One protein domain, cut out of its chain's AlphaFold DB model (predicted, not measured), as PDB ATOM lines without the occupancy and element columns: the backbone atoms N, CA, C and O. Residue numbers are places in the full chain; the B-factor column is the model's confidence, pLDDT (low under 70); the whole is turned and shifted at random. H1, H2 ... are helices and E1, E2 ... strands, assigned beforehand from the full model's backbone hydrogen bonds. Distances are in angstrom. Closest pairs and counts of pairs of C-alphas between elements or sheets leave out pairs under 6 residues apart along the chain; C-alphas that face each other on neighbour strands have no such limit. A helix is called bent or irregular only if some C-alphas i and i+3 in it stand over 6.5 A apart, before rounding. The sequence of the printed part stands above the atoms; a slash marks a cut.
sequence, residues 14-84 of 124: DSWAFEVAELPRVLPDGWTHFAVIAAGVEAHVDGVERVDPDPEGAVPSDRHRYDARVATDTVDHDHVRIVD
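What this domain is: This is residues 14 to 84 of the 124 residues of an uncharacterized protein of halophilic archaeon J07HB67 (UniProt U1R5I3). A bent two-stranded hairpin, E1 and E2, lies along one side of the helix H2, which sits near the middle of a small domain, and the shorter helix H1 packs on another side of H2. E2 bends sharply: its residues 67 to 70 pair with E1, while its beginning reaches out to the start of H1; the short strand E3 runs near E2 and pairs with no named strand. The printed part has 71 residues, with two named helices and three named strands in the order H1 H2 E1 E2 E3. The sheet has the order E1 - E2 and is antiparallel, and the class is mixed, helices and strands. The whole is compact, with a radius of gyration of the C-alphas of 11.5 A, and the C-alphas span 33 by 24 by 20 A.

Where its parts are: The sheet is made of E1, residues 48 to 52, and E2, residues 63 to 70. E1 is 11.1 A long from first to last C-alpha, and E2, the longest strand by residues, is 19.2 A long. E2 bends by 66 degrees at residue 67; its first C-alpha, that of Arg 63, stands at (12.346, -88.301, -17.065). H2, residues 33 to 44, is the longest helix by residues and is 16.2 A long. H1, residues 15 to 22, is 10.1 A long and begins with C-alpha 15 at (11.443, -92.476, -13.414). E3, residues 80 to 83, is 9.5 A long and ends with C-alpha 83 at (3.221, -80.774, -17.253). Neither helix is bent or irregular.

How they stand to each other: E1 and E2 are antiparallel neighbours and form a hairpin, with 124 degrees between their N-to-C directions. Among the C-alphas that face each other are 51 and 68, 4.3 A apart, and 48 and 70, 4.5 A apart. Across the pair, N 52 and O 67 are within hydrogen-bond range at 2.8 A, and so are N 69 and O 50 at 2.8 A. H2 and E1 have 10 pairs of C-alphas within 8 A, the closest being those of Ala 38 and Val 51 at 5.3 A. H2 and E2 have 1 such pair, the C-alphas of Ala 38 and Tyr 66 at 8.0 A. H1 and H2 touch, and their closest C-alphas are those of Glu 22 and Gly 40, 6.9 A apart. They stand at a steep tilt of 49 degrees and run the same way. The closest C-alphas of H1 and E2 are those of Ser 15 and Arg 63, 5.6 A apart. E2 and E3 are near each other, with 11 pairs of C-alphas within 10 A but no pair within 8 A. The closest C-alphas of H2 and E3 are those of Val 41 and Val 80, 7.9 A apart. E1 is apart from H1 and from E3, while H1 and E3 are only just apart, their closest C-alphas being 8.2 A from each other. In H1 and H2 every O i to N i+4 pair is within hydrogen-bond range.

The domain as a whole: The two C-alphas farthest apart are those of Asp 29, between H1 and H2, and Asp 73, between E2 and E3, at 34.2 A. The printed part runs from residue 14 to residue 84 of a chain of 124 residues and has no cut. Its first and last C-alphas, those of Asp 14 and Asp 84, are 15.8 A apart. The link from H2 to E1 is tight, with 3 residues; the links from H1 to H2, E1 to E2 and E2 to E3 are short, with 10, 10 and 9 residues, and no link is long. The mean pLDDT of the printed part is 82.7, and the 7 residues 55 to 61, between E1 and E2, are under 70.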
ATOM      1  N   ASP A  14      10.117 -88.390 -12.755       89.31
ATOM      2  CA  ASP A  14      11.532 -88.748 -12.707       89.31
ATOM      3  C   ASP A  14      11.648 -90.242 -12.406       89.31
ATOM      4  O   ASP A  14      11.587 -90.689 -11.263       89.31
ATOM      5  N   SER A  15      11.661 -91.033 -13.472       83.56
ATOM      6  CA  SER A  15      11.443 -92.476 -13.414       83.56
ATOM      7  C   SER A  15      12.530 -93.204 -12.630       83.56
ATOM      8  O   SER A  15      12.216 -94.140 -11.899       83.56
ATOM      9  N   TRP A  16      13.783 -92.751 -12.730       85.06
ATOM     10  CA  TRP A  16      14.894 -93.354 -12.005       85.06
ATOM     11  C   TRP A  16      14.839 -93.018 -10.513       85.06
ATOM     12  O   TRP A  16      14.900 -93.926  -9.684       85.06
ATOM     13  N   ALA A  17      14.659 -91.742 -10.147       86.00
ATOM     14  CA  ALA A  17      14.542 -91.361  -8.742       86.00
ATOM     15  C   ALA A  17      13.304 -91.986  -8.081       86.00
ATOM     16  O   ALA A  17      13.392 -92.492  -6.962       86.00
ATOM     17  N   PHE A  18      12.174 -92.019  -8.793       86.06
ATOM     18  CA  PHE A  18      10.943 -92.644  -8.319       86.06
ATOM     19  C   PHE A  18      11.108 -94.156  -8.129       86.06
ATOM     20  O   PHE A  18      10.676 -94.694  -7.112       86.06
ATOM     21  N   GLU A  19      11.787 -94.849  -9.051       86.12
ATOM     22  CA  GLU A  19      12.085 -96.277  -8.896       86.12
ATOM     23  C   GLU A  19      12.917 -96.544  -7.639       86.12
ATOM     24  O   GLU A  19      12.590 -97.419  -6.838       86.12
ATOM     25  N   VAL A  20      13.975 -95.761  -7.442       85.50
ATOM     26  CA  VAL A  20      14.890 -95.931  -6.312       85.50
ATOM     27  C   VAL A  20      14.210 -95.630  -4.972       85.50
ATOM     28  O   VAL A  20      14.530 -96.285  -3.974       85.50
ATOM     29  N   ALA A  21      13.310 -94.646  -4.939       87.12
ATOM     30  CA  ALA A  21      12.661 -94.180  -3.718       87.12
ATOM     31  C   ALA A  21      11.411 -94.995  -3.347       87.12
ATOM     32  O   ALA A  21      11.277 -95.418  -2.198       87.12
ATOM     33  N   GLU A  22      10.523 -95.233  -4.314       86.12
ATOM     34  CA  GLU A  22       9.134 -95.639  -4.064       86.12
ATOM     35  C   GLU A  22       8.844 -97.078  -4.526       86.12
ATOM     36  O   GLU A  22       7.917 -97.719  -4.026       86.12
ATOM     37  N   LEU A  23       9.631 -97.625  -5.464       85.44
ATOM     38  CA  LEU A  23       9.326 -98.911  -6.096       85.44
ATOM     39  C   LEU A  23      10.091-100.106  -5.499       85.44
ATOM     40  O   LEU A  23      11.204 -99.991  -4.975       85.44
ATOM     41  N   PRO A  24       9.521-101.323  -5.598       81.19
ATOM     42  CA  PRO A  24      10.240-102.537  -5.242       81.19
ATOM     43  C   PRO A  24      11.405-102.798  -6.209       81.19
ATOM     44  O   PRO A  24      11.228-102.826  -7.423       81.19
ATOM     45  N   ARG A  25      12.582-103.133  -5.661       80.69
ATOM     46  CA  ARG A  25      13.801-103.464  -6.440       80.69
ATOM     47  C   ARG A  25      13.663-104.640  -7.405       80.69
ATOM     48  O   ARG A  25      14.509-104.829  -8.273       80.69
ATOM     49  N   VAL A  26      12.675-105.499  -7.187       81.75
ATOM     50  CA  VAL A  26      12.399-106.643  -8.052       81.75
ATOM     51  C   VAL A  26      10.995-106.467  -8.580       81.75
ATOM     52  O   VAL A  26      10.037-106.470  -7.804       81.75
ATOM     53  N   LEU A  27      10.890-106.323  -9.898       78.00
ATOM     54  CA  LEU A  27       9.599-106.214 -10.549       78.00
ATOM     55  C   LEU A  27       8.833-107.538 -10.409       78.00
ATOM     56  O   LEU A  27       9.430-108.613 -10.540       78.00
ATOM     57  N   PRO A  28       7.514-107.480 -10.166       81.44
ATOM     58  CA  PRO A  28       6.664-108.657 -10.232       81.44
ATOM     59  C   PRO A  28       6.757-109.321 -11.610       81.44
ATOM     60  O   PRO A  28       6.846-108.649 -12.638       81.44
ATOM     61  N   ASP A  29       6.710-110.652 -11.639       85.31
ATOM     62  CA  ASP A  29       6.808-111.406 -12.890       85.31
ATOM     63  C   ASP A  29       5.674-111.021 -13.858       85.31
ATOM     64  O   ASP A  29       4.510-110.896 -13.466       85.31
ATOM     65  N   GLY A  30       6.024-110.792 -15.126       81.31
ATOM     66  CA  GLY A  30       5.085-110.379 -16.170       81.31
ATOM     67  C   GLY A  30       4.704-108.893 -16.176       81.31
ATOM     68  O   GLY A  30       3.921-108.492 -17.037       81.31
ATOM     69  N   TRP A  31       5.244-108.071 -15.271       82.44
ATOM     70  CA  TRP A  31       5.020-106.623 -15.281       82.44
ATOM     71  C   TRP A  31       6.091-105.898 -16.091       82.44
ATOM     72  O   TRP A  31       7.282-106.194 -15.997       82.44
ATOM     73  N   THR A  32       5.662-104.916 -16.884       84.31
ATOM     74  CA  THR A  32       6.584-103.984 -17.538       84.31
ATOM     75  C   THR A  32       7.014-102.908 -16.551       84.31
ATOM     76  O   THR A  32       6.295-102.599 -15.599       84.31
ATOM     77  N   HIS A  33       8.169-102.291 -16.801       81.88
ATOM     78  CA  HIS A  33       8.660-101.233 -15.927       81.88
ATOM     79  C   HIS A  33       7.672-100.059 -15.814       81.88
ATOM     80  O   HIS A  33       7.386 -99.597 -14.714       81.88
ATOM     81  N   PHE A  34       7.027 -99.678 -16.920       82.12
ATOM     82  CA  PHE A  34       5.968 -98.663 -16.910       82.12
ATOM     83  C   PHE A  34       4.744 -99.051 -16.108       82.12
ATOM     84  O   PHE A  34       4.167 -98.182 -15.471       82.12
ATOM     85  N   ALA A  35       4.336-100.320 -16.132       86.62
ATOM     86  CA  ALA A  35       3.198-100.761 -15.338       86.62
ATOM     87  C   ALA A  35       3.492-100.628 -13.837       86.62
ATOM     88  O   ALA A  35       2.602-100.278 -13.070       86.62
ATOM     89  N   VAL A  36       4.741-100.868 -13.423       88.38
ATOM     90  CA  VAL A  36       5.158-100.700 -12.025       88.38
ATOM     91  C   VAL A  36       5.248 -99.221 -11.649       88.38
ATOM     92  O   VAL A  36       4.738 -98.852 -10.598       88.38
ATOM     93  N   ILE A  37       5.819 -98.366 -12.507       87.94
ATOM     94  CA  ILE A  37       5.859 -96.913 -12.266       87.94
ATOM     95  C   ILE A  37       4.445 -96.331 -12.216       87.94
ATOM     96  O   ILE A  37       4.128 -95.633 -11.262       87.94
ATOM     97  N   ALA A  38       3.580 -96.652 -13.182       88.94
ATOM     98  CA  ALA A  38       2.192 -96.195 -13.206       88.94
ATOM     99  C   ALA A  38       1.455 -96.592 -11.918       88.94
ATOM    100  O   ALA A  38       0.914 -95.725 -11.240       88.94
ATOM    101  N   ALA A  39       1.545 -97.867 -11.522       89.12
ATOM    102  CA  ALA A  39       0.936 -98.348 -10.286       89.12
ATOM    103  C   ALA A  39       1.533 -97.700  -9.027       89.12
ATOM    104  O   ALA A  39       0.815 -97.469  -8.057       89.12
ATOM    105  N   GLY A  40       2.835 -97.407  -9.025       90.19
ATOM    106  CA  GLY A  40       3.483 -96.681  -7.937       90.19
ATOM    107  C   GLY A  40       2.969 -95.251  -7.833       90.19
ATOM    108  O   GLY A  40       2.587 -94.822  -6.753       90.19
ATOM    109  N   VAL A  41       2.880 -94.533  -8.954       89.50
ATOM    110  CA  VAL A  41       2.344 -93.167  -8.990       89.50
ATOM    111  C   VAL A  41       0.895 -93.148  -8.490       89.50
ATOM    112  O   VAL A  41       0.569 -92.343  -7.629       89.50
ATOM    113  N   GLU A  42       0.050 -94.074  -8.948       90.69
ATOM    114  CA  GLU A  42      -1.339 -94.213  -8.473       90.69
ATOM    115  C   GLU A  42      -1.436 -94.529  -6.968       90.69
ATOM    116  O   GLU A  42      -2.416 -94.167  -6.319       90.69
ATOM    117  N   ALA A  43      -0.449 -95.228  -6.402       89.44
ATOM    118  CA  ALA A  43      -0.456 -95.626  -4.996       89.44
ATOM    119  C   ALA A  43       0.158 -94.578  -4.053       89.44
ATOM    120  O   ALA A  43      -0.214 -94.538  -2.878       89.44
ATOM    121  N   HIS A  44       1.095 -93.767  -4.545       88.69
ATOM    122  CA  HIS A  44       1.927 -92.885  -3.728       88.69
ATOM    123  C   HIS A  44       1.689 -91.390  -3.967       88.69
ATOM    124  O   HIS A  44       1.977 -90.581  -3.086       88.69
ATOM    125  N   VAL A  45       1.136 -91.005  -5.120       88.38
ATOM    126  CA  VAL A  45       0.872 -89.600  -5.446       88.38
ATOM    127  C   VAL A  45      -0.580 -89.261  -5.143       88.38
ATOM    128  O   VAL A  45      -1.502 -89.702  -5.832       88.38
ATOM    129  N   ASP A  46      -0.785 -88.436  -4.118       87.31
ATOM    130  CA  ASP A  46      -2.116 -87.935  -3.780       87.31
ATOM    131  C   ASP A  46      -2.682 -87.080  -4.927       87.31
ATOM    132  O   ASP A  46      -1.982 -86.270  -5.540       87.31
ATOM    133  N   GLY A  47      -3.958 -87.300  -5.242       84.88
ATOM    134  CA  GLY A  47      -4.649 -86.620  -6.338       84.88
ATOM    135  C   GLY A  47      -4.557 -87.323  -7.694       84.88
ATOM    136  O   GLY A  47      -5.311 -86.955  -8.595       84.88
ATOM    137  N   VAL A  48      -3.725 -88.360  -7.853       87.81
ATOM    138  CA  VAL A  48      -3.708 -89.192  -9.068       87.81
ATOM    139  C   VAL A  48      -4.717 -90.329  -8.940       87.81
ATOM    140  O   VAL A  48      -4.612 -91.175  -8.059       87.81
ATOM    141  N   GLU A  49      -5.697 -90.377  -9.842       88.19
ATOM    142  CA  GLU A  49      -6.679 -91.469  -9.878       88.19
ATOM    143  C   GLU A  49      -6.248 -92.615 -10.781       88.19
ATOM    144  O   GLU A  49      -6.542 -93.779 -10.499       88.19
ATOM    145  N   ARG A  50      -5.633 -92.281 -11.920       88.56
ATOM    146  CA  ARG A  50      -5.222 -93.283 -12.897       88.56
ATOM    147  C   ARG A  50      -4.050 -92.818 -13.735       88.56
ATOM    148  O   ARG A  50      -4.073 -91.693 -14.225       88.56
ATOM    149  N   VAL A  51      -3.102 -93.709 -13.994       89.38
ATOM    150  CA  VAL A  51      -1.985 -93.466 -14.917       89.38
ATOM    151  C   VAL A  51      -2.036 -94.484 -16.049       89.38
ATOM    152  O   VAL A  51      -2.157 -95.685 -15.808       89.38
ATOM    153  N   ASP A  52      -1.975 -94.019 -17.295       87.56
ATOM    154  CA  ASP A  52      -1.912 -94.896 -18.461       87.56
ATOM    155  C   ASP A  52      -0.439 -95.227 -18.771       87.56
ATOM    156  O   ASP A  52       0.361 -94.317 -19.017       87.56
ATOM    157  N   PRO A  53      -0.037 -96.510 -18.705       81.25
ATOM    158  CA  PRO A  53       1.328 -96.906 -19.012       81.25
ATOM    159  C   PRO A  53       1.579 -96.814 -20.518       81.25
ATOM    160  O   PRO A  53       0.740 -97.223 -21.320       81.25
ATOM    161  N   ASP A  54       2.766 -96.342 -20.902       72.81
ATOM    162  CA  ASP A  54       3.121 -96.220 -22.313       72.81
ATOM    163  C   ASP A  54       3.101 -97.596 -23.022       72.81
ATOM    164  O   ASP A  54       3.789 -98.533 -22.588       72.81
ATOM    165  N   PRO A  55       2.306 -97.758 -24.100       62.59
ATOM    166  CA  PRO A  55       2.141 -99.041 -24.775       62.59
ATOM    167  C   PRO A  55       3.327 -99.404 -25.678       62.59
ATOM    168  O   PRO A  55       3.441-100.566 -26.073       62.59
ATOM    169  N   GLU A  56       4.194 -98.447 -26.030       65.44
ATOM    170  CA  GLU A  56       5.335 -98.672 -26.925       65.44
ATOM    171  C   GLU A  56       6.556 -99.229 -26.185       65.44
ATOM    172  O   GLU A  56       7.489 -99.723 -26.822       65.44
ATOM    173  N   GLY A  57       6.525 -99.263 -24.848       56.72
ATOM    174  CA  GLY A  57       7.487-100.022 -24.052       56.72
ATOM    175  C   GLY A  57       8.926 -99.537 -24.226       56.72
ATOM    176  O   GLY A  57       9.852-100.350 -24.167       56.72
ATOM    177  N   ALA A  58       9.120 -98.231 -24.454       62.16
ATOM    178  CA  ALA A  58      10.446 -97.609 -24.469       62.16
ATOM    179  C   ALA A  58      11.210 -97.935 -23.168       62.16
ATOM    180  O   ALA A  58      10.637 -98.392 -22.204       62.16
ATOM    181  N   VAL A  59      12.517 -97.751 -23.049       64.19
ATOM    182  CA  VAL A  59      13.095 -97.791 -21.687       64.19
ATOM    183  C   VAL A  59      12.893 -96.394 -21.105       64.19
ATOM    184  O   VAL A  59      13.181 -95.434 -21.828       64.19
ATOM    185  N   PRO A  60      12.368 -96.234 -19.873       63.34
ATOM    186  CA  PRO A  60      12.270 -94.908 -19.287       63.34
ATOM    187  C   PRO A  60      13.674 -94.285 -19.262       63.34
ATOM    188  O   PRO A  60      14.620 -94.861 -18.729       63.34
ATOM    189  N   SER A  61      13.822 -93.159 -19.959       63.56
ATOM    190  CA  SER A  61      14.952 -92.240 -19.763       63.56
ATOM    191  C   SER A  61      14.740 -91.510 -18.435       63.56
ATOM    192  O   SER A  61      13.605 -91.523 -17.967       63.56
ATOM    193  N   ASP A  62      15.766 -90.858 -17.866       73.88
ATOM    194  CA  ASP A  62      15.710 -90.125 -16.577       73.88
ATOM    195  C   ASP A  62      14.309 -89.584 -16.234       73.88
ATOM    196  O   ASP A  62      13.694 -89.999 -15.249       73.88
ATOM    197  N   ARG A  63      13.725 -88.797 -17.150       78.81
ATOM    198  CA  ARG A  63      12.346 -88.301 -17.065       78.81
ATOM    199  C   ARG A  63      11.426 -88.942 -18.105       78.81
ATOM    200  O   ARG A  63      11.696 -88.872 -19.307       78.81
ATOM    201  N   HIS A  64      10.287 -89.480 -17.666       83.38
ATOM    202  CA  HIS A  64       9.259 -90.029 -18.552       83.38
ATOM    203  C   HIS A  64       7.909 -89.328 -18.376       83.38
ATOM    204  O   HIS A  64       7.569 -88.867 -17.287       83.38
ATOM    205  N   ARG A  65       7.148 -89.216 -19.470       85.25
ATOM    206  CA  ARG A  65       5.832 -88.571 -19.482       85.25
ATOM    207  C   ARG A  65       4.738 -89.622 -19.574       85.25
ATOM    208  O   ARG A  65       4.797 -90.476 -20.449       85.25
ATOM    209  N   TYR A  66       3.737 -89.506 -18.715       84.06
ATOM    210  CA  TYR A  66       2.592 -90.404 -18.655       84.06
ATOM    211  C   TYR A  66       1.302 -89.613 -18.836       84.06
ATOM    212  O   TYR A  66       1.179 -88.494 -18.335       84.06
ATOM    213  N   ASP A  67       0.333 -90.191 -19.539       85.75
ATOM    214  CA  ASP A  67      -1.033 -89.670 -19.528       85.75
ATOM    215  C   ASP A  67      -1.687 -90.107 -18.216       85.75
ATOM    216  O   ASP A  67      -1.600 -91.275 -17.832       85.75
ATOM    217  N   ALA A  68      -2.305 -89.176 -17.500       86.69
ATOM    218  CA  ALA A  68      -2.913 -89.472 -16.218       86.69
ATOM    219  C   ALA A  68      -4.228 -88.729 -16.035       86.69
ATOM    220  O   ALA A  68      -4.471 -87.670 -16.613       86.69
ATOM    221  N   ARG A  69      -5.072 -89.291 -15.178       86.81
ATOM    222  CA  ARG A  69      -6.255 -88.634 -14.649       86.81
ATOM    223  C   ARG A  69      -5.988 -88.216 -13.225       86.81
ATOM    224  O   ARG A  69      -5.642 -89.056 -12.390       86.81
ATOM    225  N   VAL A  70      -6.178 -86.932 -12.970       85.44
ATOM    226  CA  VAL A  70      -6.020 -86.334 -11.651       85.44
ATOM    227  C   VAL A  70      -7.352 -85.779 -11.174       85.44
ATOM    228  O   VAL A  70      -8.116 -85.199 -11.944       85.44
ATOM    229  N   ALA A  71      -7.641 -85.967  -9.892       84.19
ATOM    230  CA  ALA A  71      -8.793 -85.361  -9.233       84.19
ATOM    231  C   ALA A  71      -8.521 -83.897  -8.832       84.19
ATOM    232  O   ALA A  71      -9.431 -83.185  -8.412       84.19
ATOM    233  N   THR A  72      -7.270 -83.446  -8.925       79.88
ATOM    234  CA  THR A  72      -6.809 -82.124  -8.493       79.88
ATOM    235  C   THR A  72      -5.932 -81.487  -9.565       79.88
ATOM    236  O   THR A  72      -5.224 -82.173 -10.294       79.88
ATOM    237  N   ASP A  73      -5.926 -80.157  -9.632       76.19
ATOM    238  CA  ASP A  73      -5.039 -79.388 -10.516       76.19
ATOM    239  C   ASP A  73      -3.572 -79.352 -10.035       76.19
ATOM    240  O   ASP A  73      -2.688 -78.856 -10.734       76.19
ATOM    241  N   THR A  74      -3.293 -79.915  -8.857       78.25
ATOM    242  CA  THR A  74      -1.958 -79.989  -8.253       78.25
ATOM    243  C   THR A  74      -1.679 -81.384  -7.706       78.25
ATOM    244  O   THR A  74      -2.568 -81.991  -7.110       78.25
ATOM    245  N   VAL A  75      -0.432 -81.837  -7.824       83.75
ATOM    246  CA  VAL A  75       0.110 -83.037  -7.167       83.75
ATOM    247  C   VAL A  75       1.227 -82.624  -6.210       83.75
ATOM    248  O   VAL A  75       2.074 -81.810  -6.576       83.75
ATOM    249  N   ASP A  76       1.210 -83.155  -4.989       84.88
ATOM    250  CA  ASP A  76       2.237 -82.913  -3.967       84.88
ATOM    251  C   ASP A  76       3.178 -84.120  -3.918       84.88
ATOM    252  O   ASP A  76       2.909 -85.105  -3.234       84.88
ATOM    253  N   HIS A  77       4.235 -84.095  -4.734       87.38
ATOM    254  CA  HIS A  77       5.220 -85.173  -4.778       87.38
ATOM    255  C   HIS A  77       6.578 -84.684  -5.297       87.38
ATOM    256  O   HIS A  77       6.647 -83.935  -6.271       87.38
ATOM    257  N   ASP A  78       7.673 -85.162  -4.705       86.94
ATOM    258  CA  ASP A  78       9.034 -84.716  -5.038       86.94
ATOM    259  C   ASP A  78       9.465 -85.078  -6.472       86.94
ATOM    260  O   ASP A  78      10.188 -84.334  -7.134       86.94
ATOM    261  N   HIS A  79       9.010 -86.229  -6.971       87.62
ATOM    262  CA  HIS A  79       9.438 -86.791  -8.264       87.62
ATOM    263  C   HIS A  79       8.368 -86.781  -9.364       87.62
ATOM    264  O   HIS A  79       8.630 -87.250 -10.474       87.62
ATOM    265  N   VAL A  80       7.166 -86.272  -9.078       87.06
ATOM    266  CA  VAL A  80       6.033 -86.290 -10.016       87.06
ATOM    267  C   VAL A  80       5.448 -84.895 -10.123       87.06
ATOM    268  O   VAL A  80       5.097 -84.283  -9.123       87.06
ATOM    269  N   ARG A  81       5.323 -84.392 -11.352       87.88
ATOM    270  CA  ARG A  81       4.748 -83.070 -11.617       87.88
ATOM    271  C   ARG A  81       3.796 -83.100 -12.802       87.88
ATOM    272  O   ARG A  81       4.049 -83.796 -13.786       87.88
ATOM    273  N   ILE A  82       2.740 -82.299 -12.739       87.94
ATOM    274  CA  ILE A  82       1.865 -82.051 -13.890       87.94
ATOM    275  C   ILE A  82       2.613 -81.148 -14.878       87.94
ATOM    276  O   ILE A  82       3.183 -80.125 -14.497       87.94
ATOM    277  N   VAL A  83       2.639 -81.542 -16.149       86.81
ATOM    278  CA  VAL A  83       3.221 -80.774 -17.253       86.81
ATOM    279  C   VAL A  83       2.205 -80.586 -18.366       86.81
ATOM    280  O   VAL A  83       1.367 -81.446 -18.638       86.81
ATOM    281  N   ASP A  84       2.318 -79.458 -19.057       79.31
ATOM    282  CA  ASP A  84       1.505 -79.180 -20.231       79.31
ATOM    283  C   ASP A  84       1.922 -80.085 -21.395       79.31
ATOM    284  O   ASP A  84       3.106 -80.175 -21.739       79.31
TER     285      ASP A  84